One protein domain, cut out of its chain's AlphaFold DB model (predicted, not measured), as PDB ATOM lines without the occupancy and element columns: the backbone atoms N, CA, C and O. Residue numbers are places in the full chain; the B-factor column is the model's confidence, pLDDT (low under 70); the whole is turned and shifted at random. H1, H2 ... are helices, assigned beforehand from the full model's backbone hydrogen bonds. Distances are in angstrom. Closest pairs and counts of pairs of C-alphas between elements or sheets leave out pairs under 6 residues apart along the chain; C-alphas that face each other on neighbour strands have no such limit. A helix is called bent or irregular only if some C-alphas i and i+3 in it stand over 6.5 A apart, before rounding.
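What this domain is: This is residues 3 to 82 of the 86 residues of the protein "Unannotated protein" of freshwater metagenome (UniProt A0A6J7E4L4). Two longer helices, H3 and H5, make the core, meeting at a steep angle, with little H4 in the turn between them at one end. Short helices sit round this pair: H1 and H7 on H3, H6 on H5, and H2 near the far end; between H5 and H7 the chain folds back, pairing residues 63 to 64 with 76 to 77. The printed part has 80 residues with seven named helices, H1 to H7 in order, and no named strand: all helix. It is compact, radius of gyration of the C-alphas 12.5 A, and elongated, spanning 36 by 22 by 21 A.

Where its parts are: Find C-alpha 22 at (80.483, -79.740, 52.087); from there H3 runs 20.9 A to residue 36. H5, residues 45 to 58, covers 19.9 A. H1 is residues 3 to 8, H2 11 to 14, H4 38 to 42 and H6 67 to 70. H7, residues 79 to 82, ends at C-alpha 82 (76.663, -79.758, 55.219). H4 is only just irregular: C-alphas 39 and 42 are 6.6 A apart.

How they stand to each other: Look at His 33 and Ala 52, the closest C-alphas of H3 and H5, 4.9 A apart; these helices touch at a steep tilt of 54 degrees, opposite ways. H1 touches H3, closest at C-alphas 3 and 27, 5.7 A. H7 touches H3 at C-alphas 82 and 23, 4.7 A. H6 touches H5 at C-alphas 70 and 50, 5.8 A. H4 and H5 touch only at the corner, C-alphas 40 and 48 being 5.2 A apart. H2 is close to but not clearly touching H3, C-alphas 13 and 23 being 7.0 A apart. Every O i to N i+4 pair is within hydrogen-bond range in H3 and H5; H1 has 0 of 2 but 3 of 3 O i to N i+3 pairs, H4 0 of 1 and 1 of 2, and H2, H6 and H7 are too short for an O i to N i+4 pair.

The domain as a whole: The C-alphas farthest apart, Ala 12 and Val 42, are 36.7 A apart. The printed part has no cut and no long link. Mean pLDDT of the printed part is 87.8; residues 41 to 43 are under 70.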
ATOM      1  N   SER A   3      86.411 -70.484  61.567       70.62
ATOM      2  CA  SER A   3      86.807 -71.901  61.499       70.62
ATOM      3  C   SER A   3      87.272 -72.535  62.809       70.62
ATOM      4  O   SER A   3      87.192 -73.752  62.931       70.62
ATOM      5  N   ILE A   4      87.647 -71.757  63.831       70.62
ATOM      6  CA  ILE A   4      87.897 -72.288  65.189       70.62
ATOM      7  C   ILE A   4      86.647 -73.000  65.744       70.62
ATOM      8  O   ILE A   4      86.753 -73.963  66.500       70.62
ATOM      9  N   ALA A   5      85.443 -72.592  65.331       72.19
ATOM     10  CA  ALA A   5      84.205 -73.263  65.720       72.19
ATOM     11  C   ALA A   5      84.103 -74.712  65.205       72.19
ATOM     12  O   ALA A   5      83.269 -75.461  65.715       72.19
ATOM     13  N   ALA A   6      84.952 -75.139  64.260       70.38
ATOM     14  CA  ALA A   6      84.990 -76.520  63.784       70.38
ATOM     15  C   ALA A   6      85.253 -77.534  64.914       70.38
ATOM     16  O   ALA A   6      84.748 -78.654  64.877       70.38
ATOM     17  N   GLU A   7      85.967 -77.129  65.965       73.50
ATOM     18  CA  GLU A   7      86.224 -77.959  67.150       73.50
ATOM     19  C   GLU A   7      84.953 -78.253  67.965       73.50
ATOM     20  O   GLU A   7      84.916 -79.198  68.751       73.50
ATOM     21  N   ARG A   8      83.891 -77.458  67.774       80.06
ATOM     22  CA  ARG A   8      82.605 -77.581  68.483       80.06
ATOM     23  C   ARG A   8      81.559 -78.356  67.680       80.06
ATOM     24  O   ARG A   8      80.405 -78.434  68.097       80.06
ATOM     25  N   LEU A   9      81.939 -78.905  66.527       76.62
ATOM     26  CA  LEU A   9      81.054 -79.711  65.696       76.62
ATOM     27  C   LEU A   9      80.721 -81.053  66.352       76.62
ATOM     28  O   LEU A   9      81.480 -81.608  67.147       76.62
ATOM     29  N   VAL A  10      79.605 -81.639  65.919       79.38
ATOM     30  CA  VAL A  10      79.309 -83.050  66.186       79.38
ATOM     31  C   VAL A  10      80.419 -83.921  65.582       79.38
ATOM     32  O   VAL A  10      80.901 -83.654  64.481       79.38
ATOM     33  N   LYS A  11      80.797 -85.009  66.266       77.25
ATOM     34  CA  LYS A  11      81.905 -85.908  65.876       77.25
ATOM     35  C   LYS A  11      81.834 -86.420  64.427       77.25
ATOM     36  O   LYS A  11      82.863 -86.680  63.816       77.25
ATOM     37  N   ALA A  12      80.635 -86.574  63.869       77.25
ATOM     38  CA  ALA A  12      80.472 -86.968  62.471       77.25
ATOM     39  C   ALA A  12      81.070 -85.937  61.495       77.25
ATOM     40  O   ALA A  12      81.632 -86.323  60.476       77.25
ATOM     41  N   LEU A  13      80.994 -84.645  61.826       81.44
ATOM     42  CA  LEU A  13      81.474 -83.547  60.988       81.44
ATOM     43  C   LEU A  13      82.934 -83.175  61.264       81.44
ATOM     44  O   LEU A  13      83.633 -82.790  60.334       81.44
ATOM     45  N   ILE A  14      83.428 -83.338  62.498       83.50
ATOM     46  CA  ILE A  14      84.817 -82.962  62.825       83.50
ATOM     47  C   ILE A  14      85.841 -83.766  62.008       83.50
ATOM     48  O   ILE A  14      86.823 -83.211  61.531       83.50
ATOM     49  N   HIS A  15      85.577 -85.053  61.760       85.56
ATOM     50  CA  HIS A  15      86.444 -85.905  60.932       85.56
ATOM     51  C   HIS A  15      86.252 -85.699  59.426       85.56
ATOM     52  O   HIS A  15      87.036 -86.212  58.632       85.56
ATOM     53  N   ARG A  16      85.181 -85.006  59.035       86.56
ATOM     54  CA  ARG A  16      84.799 -84.764  57.641       86.56
ATOM     55  C   ARG A  16      85.076 -83.328  57.214       86.56
ATOM     56  O   ARG A  16      84.788 -82.969  56.085       86.56
ATOM     57  N   ASN A  17      85.676 -82.511  58.078       88.50
ATOM     58  CA  ASN A  17      86.150 -81.179  57.719       88.50
ATOM     59  C   ASN A  17      87.469 -81.250  56.927       88.50
ATOM     60  O   ASN A  17      88.508 -80.770  57.375       88.50
ATOM     61  N   ILE A  18      87.414 -81.891  55.762       90.81
ATOM     62  CA  ILE A  18      88.521 -82.088  54.824       90.81
ATOM     63  C   ILE A  18      88.112 -81.621  53.425       90.81
ATOM     64  O   ILE A  18      86.925 -81.539  53.110       90.81
ATOM     65  N   GLU A  19      89.092 -81.330  52.575       90.62
ATOM     66  CA  GLU A  19      88.842 -80.895  51.200       90.62
ATOM     67  C   GLU A  19      87.928 -81.877  50.443       90.62
ATOM     68  O   GLU A  19      88.117 -83.093  50.491       90.62
ATOM     69  N   GLY A  20      86.919 -81.337  49.753       90.06
ATOM     70  CA  GLY A  20      85.925 -82.108  48.997       90.06
ATOM     71  C   GLY A  20      84.613 -82.405  49.735       90.06
ATOM     72  O   GLY A  20      83.636 -82.772  49.080       90.06
ATOM     73  N   GLU A  21      84.556 -82.204  51.054       93.19
ATOM     74  CA  GLU A  21      83.329 -82.326  51.854       93.19
ATOM     75  C   GLU A  21      82.612 -80.969  51.987       93.19
ATOM     76  O   GLU A  21      83.245 -79.911  52.082       93.19
ATOM     77  N   GLU A  22      81.277 -80.981  52.037       93.06
ATOM     78  CA  GLU A  22      80.483 -79.740  52.087       93.06
ATOM     79  C   GLU A  22      80.719 -78.938  53.369       93.06
ATOM     80  O   GLU A  22      80.760 -77.711  53.336       93.06
ATOM     81  N   ILE A  23      80.952 -79.609  54.502       91.00
ATOM     82  CA  ILE A  23      81.285 -78.929  55.759       91.00
ATOM     83  C   ILE A  23      82.606 -78.150  55.658       91.00
ATOM     84  O   ILE A  23      82.723 -77.059  56.214       91.00
ATOM     85  N   HIS A  24      83.584 -78.663  54.906       91.94
ATOM     86  CA  HIS A  24      84.844 -77.961  54.677       91.94
ATOM     87  C   HIS A  24      84.647 -76.735  53.794       91.94
ATOM     88  O   HIS A  24      85.136 -75.649  54.114       91.94
ATOM     89  N   ARG A  25      83.853 -76.881  52.728       94.25
ATOM     90  CA  ARG A  25      83.436 -75.753  51.892       94.25
ATOM     91  C   ARG A  25      82.709 -74.688  52.717       94.25
ATOM     92  O   ARG A  25      83.024 -73.509  52.588       94.25
ATOM     93  N   PHE A  26      81.794 -75.096  53.591       93.38
ATOM     94  CA  PHE A  26      81.047 -74.195  54.465       93.38
ATOM     95  C   PHE A  26      81.973 -73.350  55.349       93.38
ATOM     96  O   PHE A  26      81.822 -72.128  55.403       93.38
ATOM     97  N   PHE A  27      82.964 -73.965  56.007       92.38
ATOM     98  CA  PHE A  27      83.936 -73.216  56.811       92.38
ATOM     99  C   PHE A  27      84.836 -72.310  55.967       92.38
ATOM    100  O   PHE A  27      85.121 -71.189  56.390       92.38
ATOM    101  N   GLY A  28      85.236 -72.753  54.772       93.19
ATOM    102  CA  GLY A  28      86.004 -71.933  53.834       93.19
ATOM    103  C   GLY A  28      85.242 -70.683  53.379       93.19
ATOM    104  O   GLY A  28      85.779 -69.573  53.429       93.19
ATOM    105  N   ASP A  29      83.970 -70.839  53.005       94.31
ATOM    106  CA  ASP A  29      83.098 -69.727  52.618       94.31
ATOM    107  C   ASP A  29      82.849 -68.782  53.807       94.31
ATOM    108  O   ASP A  29      82.933 -67.557  53.662       94.31
ATOM    109  N   LEU A  30      82.640 -69.328  55.011       93.38
ATOM    110  CA  LEU A  30      82.460 -68.535  56.228       93.38
ATOM    111  C   LEU A  30      83.704 -67.694  56.552       93.38
ATOM    112  O   LEU A  30      83.593 -66.496  56.829       93.38
ATOM    113  N   ASP A  31      84.893 -68.292  56.482       91.81
ATOM    114  CA  ASP A  31      86.162 -67.597  56.700       91.81
ATOM    115  C   ASP A  31      86.418 -66.524  55.634       91.81
ATOM    116  O   ASP A  31      86.886 -65.420  55.954       91.81
ATOM    117  N   ARG A  32      86.057 -66.800  54.376       92.81
ATOM    118  CA  ARG A  32      86.119 -65.826  53.282       92.81
ATOM    119  C   ARG A  32      85.220 -64.625  53.565       92.81
ATOM    120  O   ARG A  32      85.696 -63.488  53.533       92.81
ATOM    121  N   HIS A  33      83.945 -64.846  53.877       92.94
ATOM    122  CA  HIS A  33      82.995 -63.764  54.150       92.94
ATOM    123  C   HIS A  33      83.344 -62.983  55.422       92.94
ATOM    124  O   HIS A  33      83.209 -61.755  55.461       92.94
ATOM    125  N   TRP A  34      83.887 -63.656  56.436       88.50
ATOM    126  CA  TRP A  34      84.450 -63.007  57.616       88.50
ATOM    127  C   TRP A  34      85.624 -62.092  57.267       88.50
ATOM    128  O   TRP A  34      85.693 -60.958  57.750       88.50
ATOM    129  N   THR A  35      86.541 -62.553  56.417       89.00
ATOM    130  CA  THR A  35      87.720 -61.788  55.992       89.00
ATOM    131  C   THR A  35      87.324 -60.561  55.176       89.00
ATOM    132  O   THR A  35      87.774 -59.462  55.492       89.00
ATOM    133  N   VAL A  36      86.407 -60.701  54.217       89.56
ATOM    134  CA  VAL A  36      85.885 -59.569  53.424       89.56
ATOM    135  C   VAL A  36      85.155 -58.546  54.304       89.56
ATOM    136  O   VAL A  36      85.231 -57.348  54.056       89.56
ATOM    137  N   SER A  37      84.523 -58.994  55.392       86.56
ATOM    138  CA  SER A  37      83.848 -58.120  56.361       86.56
ATOM    139  C   SER A  37      84.805 -57.435  57.355       86.56
ATOM    140  O   SER A  37      84.348 -56.763  58.281       86.56
ATOM    141  N   ALA A  38      86.129 -57.582  57.205       78.88
ATOM    142  CA  ALA A  38      87.125 -56.971  58.092       78.88
ATOM    143  C   ALA A  38      86.986 -55.445  58.287       78.88
ATOM    144  O   ALA A  38      87.183 -55.007  59.423       78.88
ATOM    145  N   PRO A  39      86.596 -54.631  57.282       79.88
ATOM    146  CA  PRO A  39      86.395 -53.192  57.479       79.88
ATOM    147  C   PRO A  39      85.327 -52.848  58.531       79.88
ATOM    148  O   PRO A  39      85.399 -51.797  59.160       79.88
ATOM    149  N   LEU A  40      84.368 -53.749  58.792       74.25
ATOM    150  CA  LEU A  40      83.319 -53.550  59.802       74.25
ATOM    151  C   LEU A  40      83.803 -53.775  61.245       74.25
ATOM    152  O   LEU A  40      83.070 -53.474  62.186       74.25
ATOM    153  N   GLN A  41      85.032 -54.272  61.450       68.88
ATOM    154  CA  GLN A  41      85.585 -54.477  62.798       68.88
ATOM    155  C   GLN A  41      85.670 -53.200  63.622       68.88
ATOM    156  O   GLN A  41      85.550 -53.268  64.841       68.88
ATOM    157  N   VAL A  42      85.852 -52.055  62.961       69.06
ATOM    158  CA  VAL A  42      85.953 -50.744  63.612       69.06
ATOM    159  C   VAL A  42      84.670 -50.404  64.384       69.06
ATOM    160  O   VAL A  42      84.719 -49.658  65.356       69.06
ATOM    161  N   TYR A  43      83.533 -50.987  63.989       64.06
ATOM    162  CA  TYR A  43      82.223 -50.680  64.557       64.06
ATOM    163  C   TYR A  43      81.727 -51.711  65.582       64.06
ATOM    164  O   TYR A  43      81.025 -51.326  66.513       64.06
ATOM    165  N   SER A  44      82.070 -53.004  65.443       80.69
ATOM    166  CA  SER A  44      81.937 -54.052  66.481       80.69
ATOM    167  C   SER A  44      82.258 -55.445  65.903       80.69
ATOM    168  O   SER A  44      81.820 -55.753  64.787       80.69
ATOM    169  N   PRO A  45      82.894 -56.359  66.671       81.75
ATOM    170  CA  PRO A  45      83.017 -57.772  66.296       81.75
ATOM    171  C   PRO A  45      81.670 -58.436  65.963       81.75
ATOM    172  O   PRO A  45      81.583 -59.229  65.026       81.75
ATOM    173  N   SER A  46      80.599 -58.067  66.672       87.12
ATOM    174  CA  SER A  46      79.252 -58.601  66.442       87.12
ATOM    175  C   SER A  46      78.646 -58.084  65.135       87.12
ATOM    176  O   SER A  46      77.949 -58.826  64.450       87.12
ATOM    177  N   GLN A  47      78.922 -56.835  64.741       88.62
ATOM    178  CA  GLN A  47      78.476 -56.310  63.443       88.62
ATOM    179  C   GLN A  47      79.198 -56.988  62.280       88.62
ATOM    180  O   GLN A  47      78.551 -57.358  61.300       88.62
ATOM    181  N   ARG A  48      80.509 -57.220  62.416       90.94
ATOM    182  CA  ARG A  48      81.264 -58.023  61.447       90.94
ATOM    183  C   ARG A  48      80.683 -59.429  61.310       90.94
ATOM    184  O   ARG A  48      80.524 -59.902  60.190       90.94
ATOM    185  N   TRP A  49      80.351 -60.075  62.425       91.31
ATOM    186  CA  TRP A  49      79.746 -61.406  62.409       91.31
ATOM    187  C   TRP A  49      78.401 -61.418  61.680       91.31
ATOM    188  O   TRP A  49      78.227 -62.188  60.741       91.31
ATOM    189  N   ILE A  50      77.488 -60.506  62.022       93.00
ATOM    190  CA  ILE A  50      76.193 -60.376  61.333       93.00
ATOM    191  C   ILE A  50      76.387 -60.183  59.826       93.00
ATOM    192  O   ILE A  50      75.657 -60.782  59.041       93.00
ATOM    193  N   ALA A  51      77.347 -59.353  59.411       93.38
ATOM    194  CA  ALA A  51      77.634 -59.124  57.999       93.38
ATOM    195  C   ALA A  51      78.163 -60.383  57.295       93.38
ATOM    196  O   ALA A  51      77.708 -60.694  56.198       93.38
ATOM    197  N   ALA A  52      79.048 -61.145  57.944       94.19
ATOM    198  CA  ALA A  52      79.541 -62.411  57.408       94.19
ATOM    199  C   ALA A  52      78.410 -63.445  57.247       94.19
ATOM    200  O   ALA A  52      78.300 -64.065  56.193       94.19
ATOM    201  N   VAL A  53      77.529 -63.583  58.247       94.94
ATOM    202  CA  VAL A  53      76.382 -64.509  58.188       94.94
ATOM    203  C   VAL A  53      75.363 -64.083  57.123       94.94
ATOM    204  O   VAL A  53      74.827 -64.931  56.412       94.94
ATOM    205  N   ARG A  54      75.126 -62.774  56.953       94.88
ATOM    206  CA  ARG A  54      74.312 -62.255  55.839       94.88
ATOM    207  C   ARG A  54      74.910 -62.632  54.496       94.88
ATOM    208  O   ARG A  54      74.204 -63.183  53.669       94.88
ATOM    209  N   ALA A  55      76.209 -62.416  54.320       94.88
ATOM    210  CA  ALA A  55      76.880 -62.725  53.067       94.88
ATOM    211  C   ALA A  55      76.877 -64.232  52.745       94.88
ATOM    212  O   ALA A  55      76.731 -64.588  51.582       94.88
ATOM    213  N   MET A  56      76.962 -65.107  53.757       95.75
ATOM    214  CA  MET A  56      76.741 -66.554  53.595       95.75
ATOM    215  C   MET A  56      75.332 -66.863  53.078       95.75
ATOM    216  O   MET A  56      75.157 -67.660  52.161       95.75
ATOM    217  N   LYS A  57      74.309 -66.225  53.657       95.31
ATOM    218  CA  LYS A  57      72.923 -66.398  53.212       95.31
ATOM    219  C   LYS A  57      72.720 -65.881  51.783       95.31
ATOM    220  O   LYS A  57      72.105 -66.561  50.968       95.31
ATOM    221  N   ASP A  58      73.273 -64.712  51.475       95.69
ATOM    222  CA  ASP A  58      73.176 -64.075  50.158       95.69
ATOM    223  C   ASP A  58      73.952 -64.852  49.077       95.69
ATOM    224  O   ASP A  58      73.590 -64.793  47.903       95.69
ATOM    225  N   SER A  59      74.988 -65.617  49.451       94.38
ATOM    226  CA  SER A  59      75.716 -66.514  48.541       94.38
ATOM    227  C   SER A  59      75.008 -67.851  48.286       94.38
ATOM    228  O   SER A  59      75.498 -68.662  47.499       94.38
ATOM    229  N   GLY A  60      73.831 -68.057  48.887       95.50
ATOM    230  CA  GLY A  60      72.949 -69.190  48.615       95.50
ATOM    231  C   GLY A  60      73.015 -70.317  49.641       95.50
ATOM    232  O   GLY A  60      72.323 -71.319  49.461       95.50
ATOM    233  N   TRP A  61      73.790 -70.181  50.723       96.44
ATOM    234  CA  TRP A  61      73.725 -71.155  51.812       96.44
ATOM    235  C   TRP A  61      72.348 -71.095  52.493       96.44
ATOM    236  O   TRP A  61      71.859 -69.995  52.781       96.44
ATOM    237  N   PRO A  62      71.724 -72.244  52.813       96.38
ATOM    238  CA  PRO A  62      70.440 -72.295  53.509       96.38
ATOM    239  C   PRO A  62      70.617 -71.975  55.002       96.38
ATOM    240  O   PRO A  62      70.512 -72.829  55.880       96.38
ATOM    241  N   ILE A  63      70.958 -70.714  55.284       96.31
ATOM    242  CA  ILE A  63      71.166 -70.187  56.629       96.31
ATOM    243  C   ILE A  63      69.825 -69.814  57.254       96.31
ATOM    244  O   ILE A  63      69.067 -68.986  56.730       96.31
ATOM    245  N   GLN A  64      69.588 -70.361  58.438       94.69
ATOM    246  CA  GLN A  64      68.397 -70.117  59.235       94.69
ATOM    247  C   GLN A  64      68.593 -68.955  60.222       94.69
ATOM    248  O   GLN A  64      69.705 -68.553  60.583       94.69
ATOM    249  N   GLY A  65      67.470 -68.397  60.672       91.50
ATOM    250  CA  GLY A  65      67.436 -67.322  61.661       91.50
ATOM    251  C   GLY A  65      67.526 -65.906  61.080       91.50
ATOM    252  O   GLY A  65      67.398 -65.667  59.877       91.50
ATOM    253  N   THR A  66      67.690 -64.941  61.985       91.81
ATOM    254  CA  THR A  66      67.706 -63.500  61.692       91.81
ATOM    255  C   THR A  66      68.919 -62.831  62.330       91.81
ATOM    256  O   THR A  66      69.583 -63.407  63.190       91.81
ATOM    257  N   ALA A  67      69.167 -61.563  61.984       89.25
ATOM    258  CA  ALA A  67      70.253 -60.780  62.577       89.25
ATOM    259  C   ALA A  67      70.206 -60.710  64.115       89.25
ATOM    260  O   ALA A  67      71.253 -60.548  64.738       89.25
ATOM    261  N   SER A  68      69.026 -60.849  64.731       89.94
ATOM    262  CA  SER A  68      68.881 -60.905  66.190       89.94
ATOM    263  C   SER A  68      69.477 -62.179  66.792       89.94
ATOM    264  O   SER A  68      70.099 -62.100  67.844       89.94
ATOM    265  N   VAL A  69      69.343 -63.322  66.110       89.56
ATOM    266  CA  VAL A  69      69.956 -64.599  66.521       89.56
ATOM    267  C   VAL A  69      71.459 -64.547  66.285       89.56
ATOM    268  O   VAL A  69      72.245 -64.841  67.179       89.56
ATOM    269  N   TRP A  70      71.876 -64.069  65.111       91.94
ATOM    270  CA  TRP A  70      73.294 -64.031  64.759       91.94
ATOM    271  C   TRP A  70      74.099 -63.137  65.700       91.94
ATOM    272  O   TRP A  70      75.252 -63.436  65.970       91.94
ATOM    273  N   ARG A  71      73.503 -62.086  66.280       88.81
ATOM    274  CA  ARG A  71      74.150 -61.250  67.312       88.81
ATOM    275  C   ARG A  71      74.710 -62.037  68.499       88.81
ATOM    276  O   ARG A  71      75.641 -61.542  69.127       88.81
ATOM    277  N   LEU A  72      74.183 -63.230  68.777       89.00
ATOM    278  CA  LEU A  72      74.659 -64.121  69.836       89.00
ATOM    279  C   LEU A  72      75.934 -64.895  69.455       89.00
ATOM    280  O   LEU A  72      76.485 -65.610  70.282       89.00
ATOM    281  N   GLY A  73      76.430 -64.740  68.222       87.12
ATOM    282  CA  GLY A  73      77.590 -65.475  67.711       87.12
ATOM    283  C   GLY A  73      77.241 -66.838  67.111       87.12
ATOM    284  O   GLY A  73      78.139 -67.620  66.817       87.12
ATOM    285  N   GLU A  74      75.953 -67.126  66.916       88.19
ATOM    286  CA  GLU A  74      75.465 -68.408  66.407       88.19
ATOM    287  C   GLU A  74      75.074 -68.319  64.926       88.19
ATOM    288  O   GLU A  74      74.578 -67.293  64.449       88.19
ATOM    289  N   ILE A  75      75.291 -69.415  64.199       91.44
ATOM    290  CA  ILE A  75      74.829 -69.622  62.826       91.44
ATOM    291  C   ILE A  75      74.191 -71.008  62.736       91.44
ATOM    292  O   ILE A  75      74.720 -71.983  63.265       91.44
ATOM    293  N   THR A  76      73.050 -71.089  62.065       92.38
ATOM    294  CA  THR A  76      72.329 -72.341  61.826       92.38
ATOM    295  C   THR A  76      72.215 -72.542  60.324       92.38
ATOM    296  O   THR A  76      71.855 -71.608  59.611       92.38
ATOM    297  N   VAL A  77      72.525 -73.744  59.850       93.69
ATOM    298  CA  VAL A  77      72.466 -74.136  58.437       93.69
ATOM    299  C   VAL A  77      71.729 -75.464  58.325       93.69
ATOM    300  O   VAL A  77      71.823 -76.294  59.234       93.69
ATOM    301  N   ASP A  78      70.988 -75.655  57.236       94.81
ATOM    302  CA  ASP A  78      70.283 -76.912  56.985       94.81
ATOM    303  C   ASP A  78      71.266 -78.085  56.903       94.81
ATOM    304  O   ASP A  78      72.306 -78.005  56.246       94.81
ATOM    305  N   TRP A  79      70.921 -79.191  57.568       90.62
ATOM    306  CA  TRP A  79      71.792 -80.363  57.674       90.62
ATOM    307  C   TRP A  79      72.184 -80.925  56.307       90.62
ATOM    308  O   TRP A  79      73.352 -81.235  56.089       90.62
ATOM    309  N   ASP A  80      71.240 -80.995  55.371       92.81
ATOM    310  CA  ASP A  80      71.473 -81.563  54.040       92.81
ATOM    311  C   ASP A  80      72.564 -80.813  53.265       92.81
ATOM    312  O   ASP A  80      73.293 -81.426  52.488       92.81
ATOM    313  N   ALA A  81      72.747 -79.514  53.529       93.31
ATOM    314  CA  ALA A  81      73.764 -78.696  52.876       93.31
ATOM    315  C   ALA A  81      75.186 -78.938  53.398       93.31
ATOM    316  O   ALA A  81      76.139 -78.586  52.715       93.31
ATOM    317  N   VAL A  82      75.347 -79.507  54.596       92.25
ATOM    318  CA  VAL A  82      76.663 -79.758  55.219       92.25
ATOM    319  C   VAL A  82      76.899 -81.227  55.558       92.25
ATOM    320  O   VAL A  82      77.948 -81.581  56.102       92.25
TER     321      VAL A  82